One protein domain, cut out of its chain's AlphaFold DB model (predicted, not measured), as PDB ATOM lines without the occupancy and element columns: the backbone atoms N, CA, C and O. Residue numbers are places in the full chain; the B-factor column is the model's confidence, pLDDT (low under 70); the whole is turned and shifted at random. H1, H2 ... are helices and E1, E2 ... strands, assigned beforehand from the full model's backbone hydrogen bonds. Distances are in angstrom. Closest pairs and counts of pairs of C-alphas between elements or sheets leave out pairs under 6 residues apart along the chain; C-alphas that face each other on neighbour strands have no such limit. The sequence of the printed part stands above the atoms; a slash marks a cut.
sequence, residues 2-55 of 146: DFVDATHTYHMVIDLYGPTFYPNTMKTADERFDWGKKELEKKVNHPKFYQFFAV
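Overview. This is residues 2 to 55 of the 146 residues of an uncharacterized protein of Geobacteraceae bacterium (UniProt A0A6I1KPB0). Two parallel strands, E1 and E2, lie side by side as a narrow ribbon, and helix H1 packs along it, mainly beside E2. Residues 2 to 9 trail off past one end of the ribbon as a tail that adds to the length, while a long loop at the other end leads from E1 to H1. The 54 printed residues hold E1, H1 and E2 in that order, class mixed; the whole is loose, radius of gyration of the C-alphas 13.2 A, spanning 45 by 18 by 16 A.

Along the chain. E1 is residues 10 to 15, 16.7 A, from C-alpha 10 at (-1.783, -87.325, 518.525). E2 is residues 49 to 54, 16.4 A, ending at C-alpha 54 (11.750, -79.345, 522.174). H1 is residues 29 to 44, 21.9 A.

Arrangement. E1 and E2 are parallel neighbours at 23 degrees; N 54 and O 14, 2.9 A, are within hydrogen-bond range. The closest C-alphas of H1 and E2, Lys 37 and Gln 51, are 5.6 A apart. E1, H1, E2 form a strand-helix-strand unit, parallel strands joined through a helix, with a right-handed crossover. In H1 every O i to N i+4 pair is within hydrogen-bond range.

Size, cuts and confidence. The C-alphas farthest apart, Asp 2 and Lys 27, are 45.1 A apart. The printed part has no cut. The link E1 to H1 is long, H1 to E2 tight. Residues 2 to 10, 18 and 55 have pLDDT under 70.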
ATOM      1  N   ASP A   2     -21.647 -93.515 523.626       27.72
ATOM      2  CA  ASP A   2     -20.552 -93.468 522.665       27.72
ATOM      3  C   ASP A   2     -19.293 -93.903 523.402       27.72
ATOM      4  O   ASP A   2     -18.791 -93.204 524.283       27.72
ATOM      5  N   PHE A   3     -18.839 -95.114 523.087       31.44
ATOM      6  CA  PHE A   3     -17.502 -95.583 523.421       31.44
ATOM      7  C   PHE A   3     -16.513 -94.683 522.671       31.44
ATOM      8  O   PHE A   3     -16.203 -94.911 521.502       31.44
ATOM      9  N   VAL A   4     -16.065 -93.605 523.319       40.62
ATOM     10  CA  VAL A   4     -14.963 -92.784 522.821       40.62
ATOM     11  C   VAL A   4     -13.693 -93.588 523.033       40.62
ATOM     12  O   VAL A   4     -13.137 -93.646 524.124       40.62
ATOM     13  N   ASP A   5     -13.276 -94.240 521.958       39.44
ATOM     14  CA  ASP A   5     -12.035 -94.982 521.843       39.44
ATOM     15  C   ASP A   5     -10.843 -94.133 522.337       39.44
ATOM     16  O   ASP A   5     -10.555 -93.043 521.820       39.44
ATOM     17  N   ALA A   6     -10.181 -94.603 523.393       43.72
ATOM     18  CA  ALA A   6      -9.013 -93.975 524.008       43.72
ATOM     19  C   ALA A   6      -7.721 -94.193 523.190       43.72
ATOM     20  O   ALA A   6      -6.666 -93.698 523.564       43.72
ATOM     21  N   THR A   7      -7.775 -94.902 522.058       53.34
ATOM     22  CA  THR A   7      -6.563 -95.386 521.370       53.34
ATOM     23  C   THR A   7      -5.852 -94.392 520.444       53.34
ATOM     24  O   THR A   7      -4.748 -94.688 519.997       53.34
ATOM     25  N   HIS A   8      -6.413 -93.212 520.154       61.09
ATOM     26  CA  HIS A   8      -5.828 -92.288 519.167       61.09
ATOM     27  C   HIS A   8      -5.643 -90.867 519.724       61.09
ATOM     28  O   HIS A   8      -6.459 -89.972 519.485       61.09
ATOM     29  N   THR A   9      -4.552 -90.666 520.467       66.75
ATOM     30  CA  THR A   9      -4.046 -89.340 520.864       66.75
ATOM     31  C   THR A   9      -2.837 -88.982 520.005       66.75
ATOM     32  O   THR A   9      -1.928 -89.794 519.832       66.75
ATOM     33  N   TYR A  10      -2.821 -87.766 519.457       69.81
ATOM     34  CA  TYR A  10      -1.783 -87.325 518.525       69.81
ATOM     35  C   TYR A  10      -0.837 -86.348 519.218       69.81
ATOM     36  O   TYR A  10      -1.251 -85.280 519.669       69.81
ATOM     37  N   HIS A  11       0.441 -86.718 519.264       70.69
ATOM     38  CA  HIS A  11       1.512 -85.912 519.838       70.69
ATOM     39  C   HIS A  11       2.445 -85.450 518.731       70.69
ATOM     40  O   HIS A  11       2.866 -86.247 517.891       70.69
ATOM     41  N   MET A  12       2.806 -84.172 518.754       72.75
ATOM     42  CA  MET A  12       3.822 -83.637 517.861       72.75
ATOM     43  C   MET A  12       4.869 -82.891 518.679       72.75
ATOM     44  O   MET A  12       4.549 -81.951 519.404       72.75
ATOM     45  N   VAL A  13       6.121 -83.322 518.539       73.19
ATOM     46  CA  VAL A  13       7.289 -82.633 519.091       73.19
ATOM     47  C   VAL A  13       8.021 -81.979 517.930       73.19
ATOM     48  O   VAL A  13       8.519 -82.667 517.039       73.19
ATOM     49  N   ILE A  14       8.062 -80.649 517.926       71.50
ATOM     50  CA  ILE A  14       8.827 -79.865 516.950       71.50
ATOM     51  C   ILE A  14      10.013 -79.223 517.673       71.50
ATOM     52  O   ILE A  14       9.870 -78.745 518.793       71.50
ATOM     53  N   ASP A  15      11.183 -79.179 517.041       72.44
ATOM     54  CA  ASP A  15      12.267 -78.312 517.513       72.44
ATOM     55  C   ASP A  15      11.816 -76.852 517.405       72.44
ATOM     56  O   ASP A  15      11.530 -76.382 516.302       72.44
ATOM     57  N   LEU A  16      11.761 -76.124 518.527       75.44
ATOM     58  CA  LEU A  16      11.324 -74.725 518.551       75.44
ATOM     59  C   LEU A  16      12.070 -73.860 517.519       75.44
ATOM     60  O   LEU A  16      11.502 -72.903 516.997       75.44
ATOM     61  N   TYR A  17      13.316 -74.199 517.190       70.00
ATOM     62  CA  TYR A  17      14.186 -73.403 516.326       70.00
ATOM     63  C   TYR A  17      14.221 -73.851 514.862       70.00
ATOM     64  O   TYR A  17      14.753 -73.122 514.026       70.00
ATOM     65  N   GLY A  18      13.659 -75.015 514.530       66.94
ATOM     66  CA  GLY A  18      13.616 -75.514 513.151       66.94
ATOM     67  C   GLY A  18      12.694 -74.699 512.225       66.94
ATOM     68  O   GLY A  18      13.094 -74.368 511.107       66.94
ATOM     69  N   PRO A  19      11.463 -74.359 512.646       72.38
ATOM     70  CA  PRO A  19      10.532 -73.637 511.794       72.38
ATOM     71  C   PRO A  19      10.837 -72.141 511.647       72.38
ATOM     72  O   PRO A  19      11.203 -71.455 512.596       72.38
ATOM     73  N   THR A  20      10.573 -71.599 510.459       74.88
ATOM     74  CA  THR A  20      10.708 -70.163 510.140       74.88
ATOM     75  C   THR A  20       9.374 -69.415 510.137       74.88
ATOM     76  O   THR A  20       9.313 -68.254 509.743       74.88
ATOM     77  N   PHE A  21       8.287 -70.062 510.569       81.19
ATOM     78  CA  PHE A  21       6.936 -69.497 510.502       81.19
ATOM     79  C   PHE A  21       6.634 -68.474 511.608       81.19
ATOM     80  O   PHE A  21       5.552 -67.885 511.604       81.19
ATOM     81  N   TYR A  22       7.527 -68.309 512.590       81.81
ATOM     82  CA  TYR A  22       7.286 -67.426 513.728       81.81
ATOM     83  C   TYR A  22       7.230 -65.960 513.279       81.81
ATOM     84  O   TYR A  22       8.074 -65.530 512.490       81.81
ATOM     85  N   PRO A  23       6.290 -65.157 513.806       84.62
ATOM     86  CA  PRO A  23       6.277 -63.725 513.557       84.62
ATOM     87  C   PRO A  23       7.577 -63.071 514.034       84.62
ATOM     88  O   PRO A  23       8.075 -63.377 515.117       84.62
ATOM     89  N   ASN A  24       8.070 -62.083 513.281       81.38
ATOM     90  CA  ASN A  24       9.276 -61.314 513.627       81.38
ATOM     91  C   ASN A  24       9.172 -60.565 514.971       81.38
ATOM     92  O   ASN A  24      10.172 -60.070 515.489       81.38
ATOM     93  N   THR A  25       7.966 -60.454 515.532       83.06
ATOM     94  CA  THR A  25       7.708 -59.847 516.840       83.06
ATOM     95  C   THR A  25       8.093 -60.751 518.012       83.06
ATOM     96  O   THR A  25       8.295 -60.224 519.100       83.06
ATOM     97  N   MET A  26       8.224 -62.070 517.809       81.44
ATOM     98  CA  MET A  26       8.560 -63.029 518.870       81.44
ATOM     99  C   MET A  26      10.078 -63.184 518.994       81.44
ATOM    100  O   MET A  26      10.738 -63.816 518.154       81.44
ATOM    101  N   LYS A  27      10.643 -62.581 520.043       76.00
ATOM    102  CA  LYS A  27      12.096 -62.471 520.232       76.00
ATOM    103  C   LYS A  27      12.642 -63.520 521.191       76.00
ATOM    104  O   LYS A  27      13.809 -63.880 521.073       76.00
ATOM    105  N   THR A  28      11.810 -64.017 522.097       77.44
ATOM    106  CA  THR A  28      12.192 -65.019 523.100       77.44
ATOM    107  C   THR A  28      11.651 -66.410 522.757       77.44
ATOM    108  O   THR A  28      10.777 -66.573 521.905       77.44
ATOM    109  N   ALA A  29      12.195 -67.438 523.407       77.31
ATOM    110  CA  ALA A  29      11.786 -68.833 523.239       77.31
ATOM    111  C   ALA A  29      10.398 -69.040 523.822       77.31
ATOM    112  O   ALA A  29       9.585 -69.681 523.174       77.31
ATOM    113  N   ASP A  30      10.114 -68.443 524.978       80.88
ATOM    114  CA  ASP A  30       8.797 -68.522 525.603       80.88
ATOM    115  C   ASP A  30       7.722 -67.887 524.717       80.88
ATOM    116  O   ASP A  30       6.711 -68.520 524.435       80.88
ATOM    117  N   GLU A  31       7.979 -66.703 524.149       83.75
ATOM    118  CA  GLU A  31       7.049 -66.071 523.200       83.75
ATOM    119  C   GLU A  31       6.810 -66.931 521.951       83.75
ATOM    120  O   GLU A  31       5.678 -67.061 521.478       83.75
ATOM    121  N   ARG A  32       7.875 -67.527 521.396       83.94
ATOM    122  CA  ARG A  32       7.767 -68.425 520.236       83.94
ATOM    123  C   ARG A  32       7.038 -69.716 520.583       83.94
ATOM    124  O   ARG A  32       6.266 -70.197 519.756       83.94
ATOM    125  N   PHE A  33       7.270 -70.251 521.776       84.69
ATOM    126  CA  PHE A  33       6.630 -71.453 522.287       84.69
ATOM    127  C   PHE A  33       5.129 -71.224 522.444       84.69
ATOM    128  O   PHE A  33       4.339 -71.936 521.826       84.69
ATOM    129  N   ASP A  34       4.741 -70.194 523.198       87.62
ATOM    130  CA  ASP A  34       3.340 -69.895 523.501       87.62
ATOM    131  C   ASP A  34       2.555 -69.615 522.218       87.62
ATOM    132  O   ASP A  34       1.465 -70.156 522.001       87.62
ATOM    133  N   TRP A  35       3.132 -68.806 521.323       90.12
ATOM    134  CA  TRP A  35       2.515 -68.507 520.036       90.12
ATOM    135  C   TRP A  35       2.448 -69.744 519.138       90.12
ATOM    136  O   TRP A  35       1.388 -70.057 518.593       90.12
ATOM    137  N   GLY A  36       3.558 -70.473 518.999       87.56
ATOM    138  CA  GLY A  36       3.654 -71.642 518.127       87.56
ATOM    139  C   GLY A  36       2.700 -72.750 518.551       87.56
ATOM    140  O   GLY A  36       2.040 -73.347 517.702       87.56
ATOM    141  N   LYS A  37       2.574 -72.978 519.862       89.38
ATOM    142  CA  LYS A  37       1.697 -74.001 520.432       89.38
ATOM    143  C   LYS A  37       0.251 -73.665 520.109       89.38
ATOM    144  O   LYS A  37      -0.440 -74.460 519.475       89.38
ATOM    145  N   LYS A  38      -0.160 -72.440 520.440       90.12
ATOM    146  CA  LYS A  38      -1.517 -71.950 520.196       90.12
ATOM    147  C   LYS A  38      -1.898 -71.991 518.718       90.12
ATOM    148  O   LYS A  38      -3.003 -72.407 518.385       90.12
ATOM    149  N   GLU A  39      -1.009 -71.563 517.825       91.06
ATOM    150  CA  GLU A  39      -1.298 -71.534 516.390       91.06
ATOM    151  C   GLU A  39      -1.371 -72.930 515.771       91.06
ATOM    152  O   GLU A  39      -2.242 -73.177 514.935       91.06
ATOM    153  N   LEU A  40      -0.500 -73.860 516.174       87.62
ATOM    154  CA  LEU A  40      -0.541 -75.237 515.678       87.62
ATOM    155  C   LEU A  40      -1.760 -75.991 516.211       87.62
ATOM    156  O   LEU A  40      -2.481 -76.600 515.421       87.62
ATOM    157  N   GLU A  41      -2.053 -75.885 517.507       90.75
ATOM    158  CA  GLU A  41      -3.246 -76.503 518.099       90.75
ATOM    159  C   GLU A  41      -4.532 -75.943 517.485       90.75
ATOM    160  O   GLU A  41      -5.434 -76.705 517.137       90.75
ATOM    161  N   LYS A  42      -4.589 -74.628 517.234       91.56
ATOM    162  CA  LYS A  42      -5.709 -73.995 516.524       91.56
ATOM    163  C   LYS A  42      -5.845 -74.478 515.079       91.56
ATOM    164  O   LYS A  42      -6.966 -74.640 514.609       91.56
ATOM    165  N   LYS A  43      -4.739 -74.676 514.356       88.81
ATOM    166  CA  LYS A  43      -4.767 -75.167 512.966       88.81
ATOM    167  C   LYS A  43      -5.250 -76.609 512.870       88.81
ATOM    168  O   LYS A  43      -5.976 -76.929 511.935       88.81
ATOM    169  N   VAL A  44      -4.847 -77.461 513.812       89.44
ATOM    170  CA  VAL A  44      -5.302 -78.858 513.865       89.44
ATOM    171  C   VAL A  44      -6.742 -78.948 514.380       89.44
ATOM    172  O   VAL A  44      -7.504 -79.781 513.896       89.44
ATOM    173  N   ASN A  45      -7.128 -78.068 515.310       90.50
ATOM    174  CA  ASN A  45      -8.479 -77.942 515.861       90.50
ATOM    175  C   ASN A  45      -9.074 -79.285 516.329       90.50
ATOM    176  O   ASN A  45     -10.214 -79.622 516.012       90.50
ATOM    177  N   HIS A  46      -8.283 -80.072 517.064       86.62
ATOM    178  CA  HIS A  46      -8.688 -81.389 517.550       86.62
ATOM    179  C   HIS A  46      -8.466 -81.505 519.066       86.62
ATOM    180  O   HIS A  46      -7.356 -81.253 519.530       86.62
ATOM    181  N   PRO A  47      -9.467 -81.939 519.856       83.50
ATOM    182  CA  PRO A  47      -9.386 -81.941 521.324       83.50
ATOM    183  C   PRO A  47      -8.372 -82.943 521.897       83.50
ATOM    184  O   PRO A  47      -7.982 -82.824 523.050       83.50
ATOM    185  N   LYS A  48      -7.943 -83.932 521.101       83.69
ATOM    186  CA  LYS A  48      -6.890 -84.905 521.460       83.69
ATOM    187  C   LYS A  48      -5.533 -84.609 520.805       83.69
ATOM    188  O   LYS A  48      -4.699 -85.507 520.699       83.69
ATOM    189  N   PHE A  49      -5.352 -83.413 520.252       85.62
ATOM    190  CA  PHE A  49      -4.068 -82.988 519.707       85.62
ATOM    191  C   PHE A  49      -3.368 -82.085 520.713       85.62
ATOM    192  O   PHE A  49      -3.939 -81.087 521.149       85.62
ATOM    193  N   TYR A  50      -2.128 -82.433 521.044       85.69
ATOM    194  CA  TYR A  50      -1.300 -81.670 521.968       85.69
ATOM    195  C   TYR A  50       0.028 -81.341 521.294       85.69
ATOM    196  O   TYR A  50       0.778 -82.243 520.895       85.69
ATOM    197  N   GLN A  51       0.316 -80.046 521.164       86.75
ATOM    198  CA  GLN A  51       1.573 -79.585 520.591       86.75
ATOM    199  C   GLN A  51       2.612 -79.377 521.691       86.75
ATOM    200  O   GLN A  51       2.384 -78.665 522.673       86.75
ATOM    201  N   PHE A  52       3.803 -79.921 521.455       85.69
ATOM    202  CA  PHE A  52       4.974 -79.698 522.291       85.69
ATOM    203  C   PHE A  52       6.141 -79.194 521.454       85.69
ATOM    204  O   PHE A  52       6.276 -79.516 520.270       85.69
ATOM    205  N   PHE A  53       7.018 -78.419 522.080       80.88
ATOM    206  CA  PHE A  53       8.291 -78.060 521.478       80.88
ATOM    207  C   PHE A  53       9.440 -78.620 522.296       80.88
ATOM    208  O   PHE A  53       9.452 -78.503 523.521       80.88
ATOM    209  N   ALA A  54      10.429 -79.170 521.602       74.50
ATOM    210  CA  ALA A  54      11.750 -79.345 522.174       74.50
ATOM    211  C   ALA A  54      12.429 -77.970 522.172       74.50
ATOM    212  O   ALA A  54      12.732 -77.413 521.112       74.50
ATOM    213  N   VAL A  55      12.594 -77.384 523.358       69.88
ATOM    214  CA  VAL A  55      13.337 -76.133 523.517       69.88
ATOM    215  C   VAL A  55      14.816 -76.488 523.580       69.88
ATOM    216  O   VAL A  55      15.295 -76.996 524.589       69.88
TER     217      VAL A  55